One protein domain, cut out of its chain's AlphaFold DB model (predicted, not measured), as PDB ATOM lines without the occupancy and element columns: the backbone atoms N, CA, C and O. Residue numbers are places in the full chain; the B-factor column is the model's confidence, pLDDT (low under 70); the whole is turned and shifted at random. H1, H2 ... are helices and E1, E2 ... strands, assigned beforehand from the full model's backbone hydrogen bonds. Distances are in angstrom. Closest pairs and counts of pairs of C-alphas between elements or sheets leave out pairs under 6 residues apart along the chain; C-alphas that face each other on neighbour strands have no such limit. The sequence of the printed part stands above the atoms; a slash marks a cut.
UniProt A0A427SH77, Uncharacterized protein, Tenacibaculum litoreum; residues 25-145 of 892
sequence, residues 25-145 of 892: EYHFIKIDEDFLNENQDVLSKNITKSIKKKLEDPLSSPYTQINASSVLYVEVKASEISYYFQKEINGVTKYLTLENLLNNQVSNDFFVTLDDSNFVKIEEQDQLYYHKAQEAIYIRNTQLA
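Overview. This is residues 25 to 145 of the 892 residues of an uncharacterized protein of Tenacibaculum litoreum (UniProt A0A427SH77). Two small sheets of antiparallel strands make two lobes, one after the other along the longest axis: a sheet of five strands, curled like part of a barrel, and a strongly twisted sheet of three, E4, E5 and E6. The unnamed stretch of residues 103 to 127 loops round the three-stranded sheet, pairs briefly with E4, and returns to the five-stranded sheet at E7; the short helices H1 and H2 only graze the sheets. The printed part has 121 residues, with two named helices and eight named strands in the order E1 H1 E2 E3 E4 E5 E6 H2 E7 E8, and the five-stranded sheet runs E2 E1 E8 E7 E3. The class is mostly strand, though under half of the residues are in named elements. The whole is compact, with a radius of gyration of the C-alphas of 14.8 A and spans of 45 by 32 by 25 A.

Arrangement. E1, residues 25 to 30, is an inner strand of the five-stranded sheet, which is strongly twisted. On one side of E1 is its antiparallel neighbour E2, residues 49 to 52, an edge strand, at 154 degrees; N 28 and O 50 are 2.8 A apart, within hydrogen-bond range. On the other side is E8, residues 136 to 143, antiparallel at 151 degrees, with N 27 and O 141 2.9 A apart. E7, residues 128 to 131, forms a hairpin with E8 at 127 degrees; N 129 and O 138 are 2.8 A apart. The other edge strand is E3, residues 63 to 65, antiparallel to E7 at 145 degrees, with N 130 and O 64 2.8 A apart. The strands E4, residues 71 to 77, E5, residues 80 to 89, and E6, residues 92 to 97, form a meander, each strand the antiparallel neighbour of the one before. In the hairpin E4 and E5, at 144 degrees, N 73 and O 84 are 2.7 A apart; in the hairpin E5 and E6, at 140 degrees, N 85 and O 96 are 2.8 A apart. Residues 73 to 74 of E4 also pair, antiparallel, with residues 120 to 121. Between the two sheets, E5 and E8 are near each other, with 6 pairs of C-alphas within 10 A, while E4 and E7, for instance, are apart. H1, residues 33 to 37, only grazes the three-stranded sheet; the closest C-alphas of H1 and E4 are those of Glu 33 and Val 76, 7.4 A apart. H2, residues 98 to 102, only grazes both sheets, the five-stranded one only just, with 5 pairs of C-alphas within 10 A. The closest C-alphas of E5 and H2 are those of Tyr 83 and Leu 98, 5.6 A apart. In H1 and H2 every O i to N i+4 pair is within hydrogen-bond range.

Along the chain. E1 begins at C-alpha 25, (-1.828, -35.037, -55.335), and is 15.5 A long. H1 follows, then E2 and E3. E4 measures 20.0 A. E5, the longest strand by residues, measures 27.8 A and ends at C-alpha 89, (10.243, -37.332, -18.751). E6 is 16.6 A long and is followed at once by H2. After E7 comes E8, 21.1 A long, ending at C-alpha 143, (3.030, -32.670, -53.958).

Size, cuts and confidence. The two C-alphas farthest apart are those of Asn 90 and Ala 145, 45.1 A, while the first and last printed C-alphas are 6.1 A apart. The printed part has no cut. The links from H1 to E2 and from H2 to E7 are long, with 11 and 25 residues. The mean pLDDT of the printed part is 81.3; residues under 70 include 52 to 61 and 143 to 145.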
ATOM      1  N   GLU A  25      -2.101 -33.624 -55.532       65.81
ATOM      2  CA  GLU A  25      -1.828 -35.037 -55.335       65.81
ATOM      3  C   GLU A  25      -1.295 -35.221 -53.918       65.81
ATOM      4  O   GLU A  25      -0.259 -34.682 -53.533       65.81
ATOM      5  N   TYR A  26      -2.033 -35.987 -53.125       74.81
ATOM      6  CA  TYR A  26      -1.609 -36.399 -51.798       74.81
ATOM      7  C   TYR A  26      -0.882 -37.730 -51.942       74.81
ATOM      8  O   TYR A  26      -1.487 -38.732 -52.336       74.81
ATOM      9  N   HIS A  27       0.418 -37.725 -51.667       81.75
ATOM     10  CA  HIS A  27       1.265 -38.910 -51.677       81.75
ATOM     11  C   HIS A  27       1.366 -39.400 -50.233       81.75
ATOM     12  O   HIS A  27       2.005 -38.770 -49.396       81.75
ATOM     13  N   PHE A  28       0.693 -40.506 -49.931       83.44
ATOM     14  CA  PHE A  28       0.829 -41.209 -48.660       83.44
ATOM     15  C   PHE A  28       2.009 -42.166 -48.786       83.44
ATOM     16  O   PHE A  28       1.897 -43.200 -49.449       83.44
ATOM     17  N   ILE A  29       3.131 -41.811 -48.172       87.50
ATOM     18  CA  ILE A  29       4.385 -42.570 -48.196       87.50
ATOM     19  C   ILE A  29       4.401 -43.485 -46.981       87.50
ATOM     20  O   ILE A  29       4.251 -43.003 -45.860       87.50
ATOM     21  N   LYS A  30       4.524 -44.791 -47.198       88.56
ATOM     22  CA  LYS A  30       4.581 -45.768 -46.112       88.56
ATOM     23  C   LYS A  30       5.948 -45.666 -45.439       88.56
ATOM     24  O   LYS A  30       6.960 -45.641 -46.128       88.56
ATOM     25  N   ILE A  31       5.978 -45.627 -44.112       89.50
ATOM     26  CA  ILE A  31       7.229 -45.759 -43.363       89.50
ATOM     27  C   ILE A  31       7.560 -47.253 -43.313       89.50
ATOM     28  O   ILE A  31       7.071 -47.975 -42.444       89.50
ATOM     29  N   ASP A  32       8.313 -47.727 -44.300       85.31
ATOM     30  CA  ASP A  32       8.775 -49.109 -44.406       85.31
ATOM     31  C   ASP A  32      10.298 -49.228 -44.613       85.31
ATOM     32  O   ASP A  32      11.018 -48.233 -44.575       85.31
ATOM     33  N   GLU A  33      10.809 -50.454 -44.770       84.38
ATOM     34  CA  GLU A  33      12.248 -50.709 -44.928       84.38
ATOM     35  C   GLU A  33      12.809 -50.006 -46.175       84.38
ATOM     36  O   GLU A  33      13.895 -49.432 -46.117       84.38
ATOM     37  N   ASP A  34      12.032 -49.946 -47.262       85.75
ATOM     38  CA  ASP A  34      12.399 -49.232 -48.490       85.75
ATOM     39  C   ASP A  34      12.526 -47.720 -48.245       85.75
ATOM     40  O   ASP A  34      13.499 -47.099 -48.674       85.75
ATOM     41  N   PHE A  35      11.598 -47.117 -47.493       88.31
ATOM     42  CA  PHE A  35      11.692 -45.706 -47.102       88.31
ATOM     43  C   PHE A  35      12.934 -45.404 -46.250       88.31
ATOM     44  O   PHE A  35      13.589 -44.378 -46.445       88.31
ATOM     45  N   LEU A  36      13.287 -46.296 -45.322       88.31
ATOM     46  CA  LEU A  36      14.469 -46.130 -44.471       88.31
ATOM     47  C   LEU A  36      15.776 -46.307 -45.259       88.31
ATOM     48  O   LEU A  36      16.710 -45.528 -45.067       88.31
ATOM     49  N   ASN A  37      15.826 -47.277 -46.176       86.62
ATOM     50  CA  ASN A  37      16.988 -47.551 -47.029       86.62
ATOM     51  C   ASN A  37      17.281 -46.419 -48.023       86.62
ATOM     52  O   ASN A  37      18.433 -46.189 -48.388       86.62
ATOM     53  N   GLU A  38      16.254 -45.671 -48.425       86.25
ATOM     54  CA  GLU A  38      16.361 -44.498 -49.298       86.25
ATOM     55  C   GLU A  38      16.689 -43.205 -48.521       86.25
ATOM     56  O   GLU A  38      16.431 -42.100 -48.994       86.25
ATOM     57  N   ASN A  39      17.259 -43.317 -47.312       86.19
ATOM     58  CA  ASN A  39      17.576 -42.191 -46.423       86.19
ATOM     59  C   ASN A  39      16.370 -41.279 -46.134       86.19
ATOM     60  O   ASN A  39      16.533 -40.069 -45.971       86.19
ATOM     61  N   GLN A  40      15.161 -41.849 -46.072       89.19
ATOM     62  CA  GLN A  40      13.909 -41.118 -45.853       89.19
ATOM     63  C   GLN A  40      13.593 -40.071 -46.944       89.19
ATOM     64  O   GLN A  40      12.807 -39.151 -46.709       89.19
ATOM     65  N   ASP A  41      14.164 -40.201 -48.153       83.50
ATOM     66  CA  ASP A  41      13.842 -39.323 -49.281       83.50
ATOM     67  C   ASP A  41      12.417 -39.584 -49.788       83.50
ATOM     68  O   ASP A  41      12.137 -40.521 -50.542       83.50
ATOM     69  N   VAL A  42      11.505 -38.690 -49.410       79.50
ATOM     70  CA  VAL A  42      10.093 -38.706 -49.811       79.50
ATOM     71  C   VAL A  42       9.870 -38.581 -51.327       79.50
ATOM     72  O   VAL A  42       8.750 -38.805 -51.803       79.50
ATOM     73  N   LEU A  43      10.892 -38.193 -52.097       78.69
ATOM     74  CA  LEU A  43      10.854 -38.084 -53.557       78.69
ATOM     75  C   LEU A  43      11.416 -39.320 -54.271       78.69
ATOM     76  O   LEU A  43      11.239 -39.427 -55.492       78.69
ATOM     77  N   SER A  44      12.036 -40.258 -53.549       78.69
ATOM     78  CA  SER A  44      12.610 -41.457 -54.152       78.69
ATOM     79  C   SER A  44      11.545 -42.288 -54.885       78.69
ATOM     80  O   SER A  44      10.353 -42.306 -54.554       78.69
ATOM     81  N   LYS A  45      11.969 -42.952 -55.965       79.75
ATOM     82  CA  LYS A  45      11.099 -43.808 -56.790       79.75
ATOM     83  C   LYS A  45      10.954 -45.219 -56.226       79.75
ATOM     84  O   LYS A  45      10.038 -45.918 -56.648       79.75
ATOM     85  N   ASN A  46      11.835 -45.609 -55.310       78.06
ATOM     86  CA  ASN A  46      11.909 -46.965 -54.772       78.06
ATOM     87  C   ASN A  46      11.102 -47.142 -53.477       78.06
ATOM     88  O   ASN A  46      11.088 -48.232 -52.928       78.06
ATOM     89  N   ILE A  47      10.417 -46.097 -53.002       83.25
ATOM     90  CA  ILE A  47       9.613 -46.132 -51.772       83.25
ATOM     91  C   ILE A  47       8.167 -46.556 -52.049       83.25
ATOM     92  O   ILE A  47       7.575 -46.203 -53.079       83.25
ATOM     93  N   THR A  48       7.543 -47.234 -51.087       83.12
ATOM     94  CA  THR A  48       6.120 -47.582 -51.164       83.12
ATOM     95  C   THR A  48       5.247 -46.350 -50.925       83.12
ATOM     96  O   THR A  48       5.231 -45.772 -49.836       83.12
ATOM     97  N   LYS A  49       4.445 -45.952 -51.923       81.25
ATOM     98  CA  LYS A  49       3.504 -44.829 -51.787       81.25
ATOM     99  C   LYS A  49       2.158 -45.050 -52.470       81.25
ATOM    100  O   LYS A  49       2.051 -45.729 -53.487       81.25
ATOM    101  N   SER A  50       1.128 -44.413 -51.920       77.81
ATOM    102  CA  SER A  50      -0.240 -44.359 -52.447       77.81
ATOM    103  C   SER A  50      -0.581 -42.926 -52.856       77.81
ATOM    104  O   SER A  50      -0.403 -41.999 -52.067       77.81
ATOM    105  N   ILE A  51      -1.059 -42.726 -54.089       71.31
ATOM    106  CA  ILE A  51      -1.327 -41.393 -54.658       71.31
ATOM    107  C   ILE A  51      -2.837 -41.153 -54.740       71.31
ATOM    108  O   ILE A  51      -3.571 -41.925 -55.364       71.31
ATOM    109  N   LYS A  52      -3.309 -40.056 -54.142       68.69
ATOM    110  CA  LYS A  52      -4.729 -39.667 -54.105       68.69
ATOM    111  C   LYS A  52      -4.932 -38.270 -54.696       68.69
ATOM    112  O   LYS A  52      -4.227 -37.335 -54.344       68.69
ATOM    113  N   LYS A  53      -5.930 -38.116 -55.580       57.00
ATOM    114  CA  LYS A  53      -6.192 -36.867 -56.344       57.00
ATOM    115  C   LYS A  53      -7.183 -35.893 -55.690       57.00
ATOM    116  O   LYS A  53      -7.415 -34.803 -56.208       57.00
ATOM    117  N   LYS A  54      -7.819 -36.299 -54.589       62.03
ATOM    118  CA  LYS A  54      -8.687 -35.489 -53.721       62.03
ATOM    119  C   LYS A  54      -8.549 -36.010 -52.292       62.03
ATOM    120  O   LYS A  54      -8.287 -37.199 -52.120       62.03
ATOM    121  N   LEU A  55      -8.749 -35.141 -51.298       56.00
ATOM    122  CA  LEU A  55      -8.935 -35.589 -49.918       56.00
ATOM    123  C   LEU A  55     -10.221 -36.433 -49.900       56.00
ATOM    124  O   LEU A  55     -11.293 -35.912 -50.215       56.00
ATOM    125  N   GLU A  56     -10.105 -37.737 -49.649       54.56
ATOM    126  CA  GLU A  56     -11.274 -38.595 -49.430       54.56
ATOM    127  C   GLU A  56     -12.025 -38.099 -48.184       54.56
ATOM    128  O   GLU A  56     -11.413 -37.554 -47.263       54.56
ATOM    129  N   ASP A  57     -13.355 -38.239 -48.175       50.22
ATOM    130  CA  ASP A  57     -14.180 -37.917 -47.005       50.22
ATOM    131  C   ASP A  57     -13.590 -38.653 -45.783       50.22
ATOM    132  O   ASP A  57     -13.351 -39.863 -45.900       50.22
ATOM    133  N   PRO A  58     -13.325 -37.977 -44.643       49.41
ATOM    134  CA  PRO A  58     -12.775 -38.598 -43.435       49.41
ATOM    135  C   PRO A  58     -13.513 -39.867 -42.992       49.41
ATOM    136  O   PRO A  58     -12.909 -40.734 -42.369       49.41
ATOM    137  N   LEU A  59     -14.799 -40.001 -43.337       46.03
ATOM    138  CA  LEU A  59     -15.623 -41.177 -43.035       46.03
ATOM    139  C   LEU A  59     -15.393 -42.371 -43.985       46.03
ATOM    140  O   LEU A  59     -15.851 -43.475 -43.699       46.03
ATOM    141  N   SER A  60     -14.704 -42.162 -45.110       51.00
ATOM    142  CA  SER A  60     -14.451 -43.152 -46.174       51.00
ATOM    143  C   SER A  60     -12.968 -43.486 -46.393       51.00
ATOM    144  O   SER A  60     -12.655 -44.438 -47.106       51.00
ATOM    145  N   SER A  61     -12.061 -42.717 -45.784       66.75
ATOM    146  CA  SER A  61     -10.611 -42.893 -45.902       66.75
ATOM    147  C   SER A  61     -10.114 -44.032 -44.997       66.75
ATOM    148  O   SER A  61     -10.436 -44.043 -43.809       66.75
ATOM    149  N   PRO A  62      -9.271 -44.963 -45.487       75.31
ATOM    150  CA  PRO A  62      -8.626 -45.968 -44.638       75.31
ATOM    151  C   PRO A  62      -7.485 -45.393 -43.774       75.31
ATOM    152  O   PRO A  62      -6.892 -46.121 -42.976       75.31
ATOM    153  N   TYR A  63      -7.168 -44.103 -43.945       80.62
ATOM    154  CA  TYR A  63      -6.134 -43.371 -43.220       80.62
ATOM    155  C   TYR A  63      -6.741 -42.526 -42.096       80.62
ATOM    156  O   TYR A  63      -7.521 -41.607 -42.366       80.62
ATOM    157  N   THR A  64      -6.315 -42.776 -40.858       83.00
ATOM    158  CA  THR A  64      -6.676 -41.988 -39.670       83.00
ATOM    159  C   THR A  64      -5.509 -41.093 -39.280       83.00
ATOM    160  O   THR A  64      -4.400 -41.584 -39.098       83.00
ATOM    161  N   GLN A  65      -5.728 -39.786 -39.135       83.62
ATOM    162  CA  GLN A  65      -4.661 -38.873 -38.718       83.62
ATOM    163  C   GLN A  65      -4.201 -39.190 -37.288       83.62
ATOM    164  O   GLN A  65      -5.025 -39.306 -36.379       83.62
ATOM    165  N   ILE A  66      -2.888 -39.298 -37.092       82.44
ATOM    166  CA  ILE A  66      -2.265 -39.447 -35.778       82.44
ATOM    167  C   ILE A  66      -1.854 -38.055 -35.303       82.44
ATOM    168  O   ILE A  66      -1.101 -37.362 -35.981       82.44
ATOM    169  N   ASN A  67      -2.339 -37.647 -34.134       70.19
ATOM    170  CA  ASN A  67      -1.907 -36.407 -33.498       70.19
ATOM    171  C   ASN A  67      -0.911 -36.743 -32.381       70.19
ATOM    172  O   ASN A  67      -1.293 -36.907 -31.223       70.19
ATOM    173  N   ALA A  68       0.356 -36.934 -32.749       67.88
ATOM    174  CA  ALA A  68       1.426 -37.200 -31.798       67.88
ATOM    175  C   ALA A  68       2.192 -35.901 -31.515       67.88
ATOM    176  O   ALA A  68       2.735 -35.284 -32.420       67.88
ATOM    177  N   SER A  69       2.253 -35.496 -30.246       68.81
ATOM    178  CA  SER A  69       3.129 -34.403 -29.784       68.81
ATOM    179  C   SER A  69       4.572 -34.862 -29.522       68.81
ATOM    180  O   SER A  69       5.421 -34.062 -29.140       68.81
ATOM    181  N   SER A  70       4.829 -36.157 -29.705       81.94
ATOM    182  CA  SER A  70       6.074 -36.859 -29.410       81.94
ATOM    183  C   SER A  70       6.746 -37.313 -30.705       81.94
ATOM    184  O   SER A  70       6.056 -37.646 -31.667       81.94
ATOM    185  N   VAL A  71       8.079 -37.379 -30.707       86.75
ATOM    186  CA  VAL A  71       8.880 -37.668 -31.909       86.75
ATOM    187  C   VAL A  71       8.793 -39.153 -32.268       86.75
ATOM    188  O   VAL A  71       9.096 -39.999 -31.432       86.75
ATOM    189  N   LEU A  72       8.410 -39.487 -33.500       92.38
ATOM    190  CA  LEU A  72       8.376 -40.863 -34.012       92.38
ATOM    191  C   LEU A  72       9.782 -41.443 -34.276       92.38
ATOM    192  O   LEU A  72      10.610 -40.843 -34.961       92.38
ATOM    193  N   TYR A  73       9.987 -42.660 -33.785       93.00
ATOM    194  CA  TYR A  73      11.102 -43.560 -34.048       93.00
ATOM    195  C   TYR A  73      10.564 -44.901 -34.532       93.00
ATOM    196  O   TYR A  73       9.464 -45.316 -34.154       93.00
ATOM    197  N   VAL A  74      11.356 -45.594 -35.338       92.19
ATOM    198  CA  VAL A  74      11.031 -46.936 -35.817       92.19
ATOM    199  C   VAL A  74      12.149 -47.916 -35.524       92.19
ATOM    200  O   VAL A  74      13.326 -47.573 -35.586       92.19
ATOM    201  N   GLU A  75      11.771 -49.149 -35.223       91.69
ATOM    202  CA  GLU A  75      12.686 -50.277 -35.098       91.69
ATOM    203  C   GLU A  75      12.342 -51.308 -36.174       91.69
ATOM    204  O   GLU A  75      11.174 -51.672 -36.327       91.69
ATOM    205  N   VAL A  76      13.351 -51.785 -36.905       83.31
ATOM    206  CA  VAL A  76      13.191 -52.818 -37.938       83.31
ATOM    207  C   VAL A  76      13.743 -54.140 -37.410       83.31
ATOM    208  O   VAL A  76      14.933 -54.251 -37.116       83.31
ATOM    209  N   LYS A  77      12.890 -55.162 -37.295       82.56
ATOM    210  CA  LYS A  77      13.259 -56.515 -36.852       82.56
ATOM    211  C   LYS A  77      12.693 -57.548 -37.813       82.56
ATOM    212  O   LYS A  77      11.485 -57.687 -37.905       82.56
ATOM    213  N   ALA A  78      13.556 -58.306 -38.494       73.69
ATOM    214  CA  ALA A  78      13.141 -59.414 -39.368       73.69
ATOM    215  C   ALA A  78      12.018 -59.042 -40.369       73.69
ATOM    216  O   ALA A  78      11.093 -59.823 -40.583       73.69
ATOM    217  N   SER A  79      12.106 -57.840 -40.956       60.84
ATOM    218  CA  SER A  79      11.109 -57.257 -41.871       60.84
ATOM    219  C   SER A  79       9.756 -56.877 -41.233       60.84
ATOM    220  O   SER A  79       8.822 -56.513 -41.947       60.84
ATOM    221  N   GLU A  80       9.652 -56.887 -39.900       77.06
ATOM    222  CA  GLU A  80       8.599 -56.221 -39.128       77.06
ATOM    223  C   GLU A  80       9.078 -54.850 -38.643       77.06
ATOM    224  O   GLU A  80      10.228 -54.679 -38.230       77.06
ATOM    225  N   ILE A  81       8.184 -53.864 -38.687       86.94
ATOM    226  CA  ILE A  81       8.479 -52.484 -38.299       86.94
ATOM    227  C   ILE A  81       7.613 -52.118 -37.111       86.94
ATOM    228  O   ILE A  81       6.386 -52.163 -37.183       86.94
ATOM    229  N   SER A  82       8.273 -51.738 -36.024       89.50
ATOM    230  CA  SER A  82       7.631 -51.262 -34.804       89.50
ATOM    231  C   SER A  82       7.792 -49.753 -34.678       89.50
ATOM    232  O   SER A  82       8.856 -49.209 -34.967       89.50
ATOM    233  N   TYR A  83       6.732 -49.076 -34.236       92.69
ATOM    234  CA  TYR A  83       6.668 -47.616 -34.147       92.69
ATOM    235  C   TYR A  83       6.624 -47.162 -32.684       92.69
ATOM    236  O   TYR A  83       5.776 -47.615 -31.905       92.69
ATOM    237  N   TYR A  84       7.500 -46.220 -32.339       92.50
ATOM    238  CA  TYR A  84       7.692 -45.706 -30.988       92.50
ATOM    239  C   TYR A  84       7.701 -44.179 -30.974       92.50
ATOM    240  O   TYR A  84       8.346 -43.547 -31.797       92.50
ATOM    241  N   PHE A  85       7.028 -43.564 -30.010       91.88
ATOM    242  CA  PHE A  85       6.964 -42.112 -29.871       91.88
ATOM    243  C   PHE A  85       7.764 -41.676 -28.641       91.88
ATOM    244  O   PHE A  85       7.377 -41.965 -27.507       91.88
ATOM    245  N   GLN A  86       8.890 -41.000 -28.862       91.75
ATOM    246  CA  GLN A  86       9.832 -40.573 -27.832       91.75
ATOM    247  C   GLN A  86       9.346 -39.314 -27.112       91.75
ATOM    248  O   GLN A  86       8.896 -38.345 -27.732       91.75
ATOM    249  N   LYS A  87       9.512 -39.297 -25.791       88.44
ATOM    250  CA  LYS A  87       9.344 -38.114 -24.950       88.44
ATOM    251  C   LYS A  87      10.358 -38.121 -23.811       88.44
ATOM    252  O   LYS A  87      10.649 -39.167 -23.233       88.44
ATOM    253  N   GLU A  88      10.862 -36.946 -23.457       88.38
ATOM    254  CA  GLU A  88      11.697 -36.776 -22.271       88.38
ATOM    255  C   GLU A  88      10.810 -36.571 -21.034       88.38
ATOM    256  O   GLU A  88       9.941 -35.694 -21.005       88.38
ATOM    257  N   ILE A  89      10.997 -37.404 -20.007       86.88
ATOM    258  CA  ILE A  89      10.243 -37.332 -18.751       86.88
ATOM    259  C   ILE A  89      11.247 -37.354 -17.603       86.88
ATOM    260  O   ILE A  89      11.917 -38.359 -17.376       86.88
ATOM    261  N   ASN A  90      11.337 -36.246 -16.862       88.00
ATOM    262  CA  ASN A  90      12.261 -36.072 -15.733       88.00
ATOM    263  C   ASN A  90      13.739 -36.343 -16.090       88.00
ATOM    264  O   ASN A  90      14.456 -36.962 -15.306       88.00
ATOM    265  N   GLY A  91      14.191 -35.913 -17.274       84.25
ATOM    266  CA  GLY A  91      15.572 -36.117 -17.734       84.25
ATOM    267  C   GLY A  91      15.876 -37.528 -18.248       84.25
ATOM    268  O   GLY A  91      17.034 -37.850 -18.497       84.25
ATOM    269  N   VAL A  92      14.858 -38.388 -18.381       88.19
ATOM    270  CA  VAL A  92      14.992 -39.749 -18.912       88.19
ATOM    271  C   VAL A  92      14.198 -39.871 -20.207       88.19
ATOM    272  O   VAL A  92      13.005 -39.556 -20.251       88.19
ATOM    273  N   THR A  93      14.855 -40.367 -21.253       90.75
ATOM    274  CA  THR A  93      14.212 -40.723 -22.518       90.75
ATOM    275  C   THR A  93      13.282 -41.914 -22.321       90.75
ATOM    276  O   THR A  93      13.696 -42.966 -21.828       90.75
ATOM    277  N   LYS A  94      12.018 -41.758 -22.714       92.38
ATOM    278  CA  LYS A  94      11.029 -42.835 -22.710       92.38
ATOM    279  C   LYS A  94      10.236 -42.868 -24.011       92.38
ATOM    280  O   LYS A  94      10.132 -41.863 -24.711       92.38
ATOM    281  N   TYR A  95       9.628 -44.014 -24.289       93.25
ATOM    282  CA  TYR A  95       8.936 -44.315 -25.535       93.25
ATOM    283  C   TYR A  95       7.510 -44.805 -25.279       93.25
ATOM    284  O   TYR A  95       7.253 -45.544 -24.329       93.25
ATOM    285  N   LEU A  96       6.587 -44.405 -26.152       92.38
ATOM    286  CA  LEU A  96       5.208 -44.883 -26.210       92.38
ATOM    287  C   LEU A  96       5.020 -45.740 -27.465       92.38
ATOM    288  O   LEU A  96       5.436 -45.334 -28.545       92.38
ATOM    289  N   THR A  97       4.386 -46.905 -27.350       90.31
ATOM    290  CA  THR A  97       4.087 -47.758 -28.510       90.31
ATOM    291  C   THR A  97       2.925 -47.197 -29.334       90.31
ATOM    292  O   THR A  97       2.052 -46.497 -28.810       90.31
ATOM    293  N   LEU A  98       2.868 -47.538 -30.625       87.88
ATOM    294  CA  LEU A  98       1.727 -47.193 -31.483       87.88
ATOM    295  C   LEU A  98       0.395 -47.730 -30.944       87.88
ATOM    296  O   LEU A  98      -0.604 -47.022 -31.000       87.88
ATOM    297  N   GLU A  99       0.374 -48.937 -30.379       86.69
ATOM    298  CA  GLU A  99      -0.834 -49.515 -29.776       86.69
ATOM    299  C   GLU A  99      -1.388 -48.634 -28.645       86.69
ATOM    300  O   GLU A  99      -2.571 -48.281 -28.652       86.69
ATOM    301  N   ASN A 100      -0.530 -48.199 -27.716       87.94
ATOM    302  CA  ASN A 100      -0.940 -47.319 -26.620       87.94
ATOM    303  C   ASN A 100      -1.423 -45.962 -27.151       87.94
ATOM    304  O   ASN A 100      -2.428 -45.428 -26.675       87.94
ATOM    305  N   LEU A 101      -0.758 -45.420 -28.177       86.69
ATOM    306  CA  LEU A 101      -1.173 -44.174 -28.819       86.69
ATOM    307  C   LEU A 101      -2.564 -44.291 -29.465       86.69
ATOM    308  O   LEU A 101      -3.412 -43.425 -29.252       86.69
ATOM    309  N   LEU A 102      -2.826 -45.367 -30.217       84.56
ATOM    310  CA  LEU A 102      -4.118 -45.611 -30.873       84.56
ATOM    311  C   LEU A 102      -5.253 -45.846 -29.866       84.56
ATOM    312  O   LEU A 102      -6.396 -45.475 -30.134       84.56
ATOM    313  N   ASN A 103      -4.935 -46.393 -28.690       85.94
ATOM    314  CA  ASN A 103      -5.864 -46.561 -27.571       85.94
ATOM    315  C   ASN A 103      -6.023 -45.291 -26.707       85.94
ATOM    316  O   ASN A 103      -6.663 -45.339 -25.655       85.94
ATOM    317  N   ASN A 104      -5.460 -44.152 -27.135       81.25
ATOM    318  CA  ASN A 104      -5.473 -42.870 -26.422       81.25
ATOM    319  C   ASN A 104      -4.850 -42.934 -25.008       81.25
ATOM    320  O   ASN A 104      -5.170 -42.135 -24.125       81.25
ATOM    321  N   GLN A 105      -3.937 -43.881 -24.782       85.94
ATOM    322  CA  GLN A 105      -3.201 -44.077 -23.533       85.94
ATOM    323  C   GLN A 105      -1.919 -43.236 -23.538       85.94
ATOM    324  O   GLN A 105      -0.804 -43.746 -23.571       85.94
ATOM    325  N   VAL A 106      -2.082 -41.913 -23.540       80.31
ATOM    326  CA  VAL A 106      -0.983 -40.946 -23.730       80.31
ATOM    327  C   VAL A 106      -0.453 -40.327 -22.427       80.31
ATOM    328  O   VAL A 106       0.329 -39.375 -22.469       80.31
ATOM    329  N   SER A 107      -0.874 -40.828 -21.256       84.44
ATOM    330  CA  SER A 107      -0.320 -40.369 -19.972       84.44
ATOM    331  C   SER A 107       1.134 -40.826 -19.807       84.44
ATOM    332  O   SER A 107       1.560 -41.823 -20.390       84.44
ATOM    333  N   ASN A 108       1.902 -40.110 -18.979       84.12
ATOM    334  CA  ASN A 108       3.313 -40.423 -18.719       84.12
ATOM    335  C   ASN A 108       3.536 -41.845 -18.151       84.12
ATOM    336  O   ASN A 108       4.658 -42.344 -18.227       84.12
ATOM    337  N   ASP A 109       2.496 -42.494 -17.613       85.94
ATOM    338  CA  ASP A 109       2.559 -43.850 -17.050       85.94
ATOM    339  C   ASP A 109       2.703 -44.936 -18.127       85.94
ATOM    340  O   ASP A 109       3.216 -46.018 -17.850       85.94
ATOM    341  N   PHE A 110       2.292 -44.645 -19.365       87.56
ATOM    342  CA  PHE A 110       2.386 -45.569 -20.501       87.56
ATOM    343  C   PHE A 110       3.705 -45.447 -21.276       87.56
ATOM    344  O   PHE A 110       3.947 -46.220 -22.204       87.56
ATOM    345  N   PHE A 111       4.561 -44.491 -20.899       89.56
ATOM    346  CA  PHE A 111       5.894 -44.330 -21.468       89.56
ATOM    347  C   PHE A 111       6.896 -45.219 -20.730       89.56
ATOM    348  O   PHE A 111       7.074 -45.113 -19.511       89.56
ATOM    349  N   VAL A 112       7.604 -46.052 -21.483       89.88
ATOM    350  CA  VAL A 112       8.563 -47.034 -20.965       89.88
ATOM    351  C   VAL A 112       9.975 -46.738 -21.457       89.88
ATOM    352  O   VAL A 112      10.169 -46.131 -22.508       89.88
ATOM    353  N   THR A 113      10.979 -47.145 -20.685       90.00
ATOM    354  CA  THR A 113      12.375 -47.109 -21.137       90.00
ATOM    355  C   THR A 113      12.630 -48.335 -22.009       90.00
ATOM    356  O   THR A 113      12.332 -49.450 -21.585       90.00
ATOM    357  N   LEU A 114      13.169 -48.128 -23.209       88.56
ATOM    358  CA  LEU A 114      13.528 -49.183 -24.159       88.56
ATOM    359  C   LEU A 114      15.008 -49.050 -24.527       88.56
ATOM    360  O   LEU A 114      15.575 -47.967 -24.391       88.56
ATOM    361  N   ASP A 115      15.614 -50.151 -24.973       85.50
ATOM    362  CA  ASP A 115      16.901 -50.107 -25.672       85.50
ATOM    363  C   ASP A 115      16.661 -49.529 -27.070       85.50
ATOM    364  O   ASP A 115      15.973 -50.140 -27.886       85.50
ATOM    365  N   ASP A 116      17.178 -48.328 -27.307       85.12
ATOM    366  CA  ASP A 116      16.977 -47.544 -28.523       85.12
ATOM    367  C   ASP A 116      18.188 -47.577 -29.464       85.12
ATOM    368  O   ASP A 116      18.231 -46.844 -30.451       85.12
ATOM    369  N   SER A 117      19.154 -48.468 -29.211       84.31
ATOM    370  CA  SER A 117      20.385 -48.590 -30.003       84.31
ATOM    371  C   SER A 117      20.156 -48.835 -31.501       84.31
ATOM    372  O   SER A 117      20.994 -48.445 -32.312       84.31
ATOM    373  N   ASN A 118      19.019 -49.433 -31.874       84.94
ATOM    374  CA  ASN A 118      18.634 -49.712 -33.264       84.94
ATOM    375  C   ASN A 118      17.444 -48.870 -33.749       84.94
ATOM    376  O   ASN A 118      16.838 -49.187 -34.775       84.94
ATOM    377  N   PHE A 119      17.057 -47.834 -33.004       92.44
ATOM    378  CA  PHE A 119      15.914 -47.009 -33.371       92.44
ATOM    379  C   PHE A 119      16.336 -45.960 -34.398       92.44
ATOM    380  O   PHE A 119      17.310 -45.231 -34.217       92.44
ATOM    381  N   VAL A 120      15.559 -45.844 -35.469       90.50
ATOM    382  CA  VAL A 120      15.748 -44.828 -36.501       90.50
ATOM    383  C   VAL A 120      14.736 -43.714 -36.278       90.50
ATOM    384  O   VAL A 120      13.525 -43.944 -36.281       90.50
ATOM    385  N   LYS A 121      15.231 -42.494 -36.074       91.38
ATOM    386  CA  LYS A 121      14.396 -41.295 -35.965       91.38
ATOM    387  C   LYS A 121      13.770 -40.971 -37.319       91.38
ATOM    388  O   LYS A 121      14.485 -40.943 -38.318       91.38
ATOM    389  N   ILE A 122      12.471 -40.682 -37.354       91.38
ATOM    390  CA  ILE A 122      11.806 -40.181 -38.566       91.38
ATOM    391  C   ILE A 122      11.926 -38.658 -38.604       91.38
ATOM    392  O   ILE A 122      11.530 -37.996 -37.649       91.38
ATOM    393  N   GLU A 123      12.477 -38.079 -39.665       83.88
ATOM    394  CA  GLU A 123      12.723 -36.628 -39.710       83.88
ATOM    395  C   GLU A 123      11.467 -35.817 -40.088       83.88
ATOM    396  O   GLU A 123      11.226 -34.759 -39.511       83.88
ATOM    397  N   GLU A 124      10.618 -36.334 -40.982       75.94
ATOM    398  CA  GLU A 124       9.403 -35.659 -41.471       75.94
ATOM    399  C   GLU A 124       8.146 -36.173 -40.737       75.94
ATOM    400  O   GLU A 124       7.694 -37.296 -40.978       75.94
ATOM    401  N   GLN A 125       7.572 -35.374 -39.824       73.00
ATOM    402  CA  GLN A 125       6.484 -35.817 -38.924       73.00
ATOM    403  C   GLN A 125       5.223 -34.942 -38.939       73.00
ATOM    404  O   GLN A 125       4.284 -35.211 -38.188       73.00
ATOM    405  N   ASP A 126       5.161 -33.922 -39.795       67.56
ATOM    406  CA  ASP A 126       4.108 -32.901 -39.741       67.56
ATOM    407  C   ASP A 126       2.693 -33.479 -39.906       67.56
ATOM    408  O   ASP A 126       1.720 -32.944 -39.366       67.56
ATOM    409  N   GLN A 127       2.548 -34.569 -40.672       79.62
ATOM    410  CA  GLN A 127       1.251 -35.166 -41.003       79.62
ATOM    411  C   GLN A 127       1.328 -36.694 -41.089       79.62
ATOM    412  O   GLN A 127       1.378 -37.274 -42.178       79.62
ATOM    413  N   LEU A 128       1.303 -37.337 -39.921       87.31
ATOM    414  CA  LEU A 128       1.282 -38.792 -39.783       87.31
ATOM    415  C   LEU A 128      -0.142 -39.358 -39.880       87.31
ATOM    416  O   LEU A 128      -1.096 -38.832 -39.299       87.31
ATOM    417  N   TYR A 129      -0.274 -40.477 -40.584       88.06
ATOM    418  CA  TYR A 129      -1.527 -41.198 -40.776       88.06
ATOM    419  C   TYR A 129      -1.355 -42.682 -40.472       88.06
ATOM    420  O   TYR A 129      -0.428 -43.316 -40.957       88.06
ATOM    421  N   TYR A 130      -2.284 -43.260 -39.722       88.25
ATOM    422  CA  TYR A 130      -2.357 -44.692 -39.477       88.25
ATOM    423  C   TYR A 130      -3.285 -45.364 -40.488       88.25
ATOM    424  O   TYR A 130      -4.439 -44.951 -40.634       88.25
ATOM    425  N   HIS A 131      -2.816 -46.420 -41.154       87.00
ATOM    426  CA  HIS A 131      -3.640 -47.240 -42.040       87.00
ATOM    427  C   HIS A 131      -4.015 -48.564 -41.364       87.00
ATOM    428  O   HIS A 131      -3.221 -49.506 -41.332       87.00
ATOM    429  N   LYS A 132      -5.259 -48.677 -40.882       81.94
ATOM    430  CA  LYS A 132      -5.694 -49.787 -40.012       81.94
ATOM    431  C   LYS A 132      -5.516 -51.182 -40.619       81.94
ATOM    432  O   LYS A 132      -5.103 -52.089 -39.917       81.94
ATOM    433  N   ALA A 133      -5.815 -51.365 -41.906       82.31
ATOM    434  CA  ALA A 133      -5.742 -52.689 -42.542       82.31
ATOM    435  C   ALA A 133      -4.314 -53.139 -42.899       82.31
ATOM    436  O   ALA A 133      -4.119 -54.285 -43.279       82.31
ATOM    437  N   GLN A 134      -3.337 -52.231 -42.836       82.12
ATOM    438  CA  GLN A 134      -1.930 -52.533 -43.126       82.12
ATOM    439  C   GLN A 134      -1.043 -52.368 -41.891       82.12
ATOM    440  O   GLN A 134       0.162 -52.562 -42.004       82.12
ATOM    441  N   GLU A 135      -1.633 -51.953 -40.764       85.25
ATOM    442  CA  GLU A 135      -0.964 -51.722 -39.480       85.25
ATOM    443  C   GLU A 135       0.322 -50.887 -39.610       85.25
ATOM    444  O   GLU A 135       1.336 -51.144 -38.969       85.25
ATOM    445  N   ALA A 136       0.279 -49.861 -40.467       88.25
ATOM    446  CA  ALA A 136       1.444 -49.060 -40.828       88.25
ATOM    447  C   ALA A 136       1.181 -47.556 -40.716       88.25
ATOM    448  O   ALA A 136       0.049 -47.087 -40.910       88.25
ATOM    449  N   ILE A 137       2.249 -46.803 -40.436       89.62
ATOM    450  CA  ILE A 137       2.235 -45.341 -40.422       89.62
ATOM    451  C   ILE A 137       2.668 -44.810 -41.789       89.62
ATOM    452  O   ILE A 137       3.588 -45.319 -42.428       89.62
ATOM    453  N   TYR A 138       1.975 -43.766 -42.221       90.06
ATOM    454  CA  TYR A 138       2.179 -43.059 -43.467       90.06
ATOM    455  C   TYR A 138       2.498 -41.589 -43.210       90.06
ATOM    456  O   TYR A 138       1.841 -40.946 -42.391       90.06
ATOM    457  N   ILE A 139       3.441 -41.042 -43.972       87.44
ATOM    458  CA  ILE A 139       3.701 -39.604 -44.059       87.44
ATOM    459  C   ILE A 139       2.894 -39.059 -45.235       87.44
ATOM    460  O   ILE A 139       2.938 -39.608 -46.341       87.44
ATOM    461  N   ARG A 140       2.141 -37.976 -45.022       83.44
ATOM    462  CA  ARG A 140       1.452 -37.282 -46.115       83.44
ATOM    463  C   ARG A 140       2.359 -36.217 -46.715       83.44
ATOM    464  O   ARG A 140       2.441 -35.108 -46.198       83.44
ATOM    465  N   ASN A 141       2.948 -36.520 -47.865       80.25
ATOM    466  CA  ASN A 141       3.607 -35.521 -48.692       80.25
ATOM    467  C   ASN A 141       2.576 -34.898 -49.647       80.25
ATOM    468  O   ASN A 141       1.940 -35.590 -50.448       80.25
ATOM    469  N   THR A 142       2.380 -33.584 -49.545       71.12
ATOM    470  CA  THR A 142       1.536 -32.853 -50.492       71.12
ATOM    471  C   THR A 142       2.410 -32.385 -51.640       71.12
ATOM    472  O   THR A 142       3.082 -31.362 -51.542       71.12
ATOM    473  N   GLN A 143       2.374 -33.122 -52.745       63.78
ATOM    474  CA  GLN A 143       3.030 -32.670 -53.958       63.78
ATOM    475  C   GLN A 143       2.048 -31.797 -54.730       63.78
ATOM    476  O   GLN A 143       0.943 -32.211 -55.098       63.78
ATOM    477  N   LEU A 144       2.459 -30.559 -54.993       52.91
ATOM    478  CA  LEU A 144       1.869 -29.831 -56.099       52.91
ATOM    479  C   LEU A 144       2.222 -30.639 -57.344       52.91
ATOM    480  O   LEU A 144       3.392 -30.701 -57.714       52.91
ATOM    481  N   ALA A 145       1.224 -31.283 -57.959       46.84
ATOM    482  CA  ALA A 145       1.378 -31.755 -59.326       46.84
ATOM    483  C   ALA A 145       1.953 -30.576 -60.105       46.84
ATOM    484  O   ALA A 145       1.365 -29.491 -60.034       46.84
TER     485      ALA A 145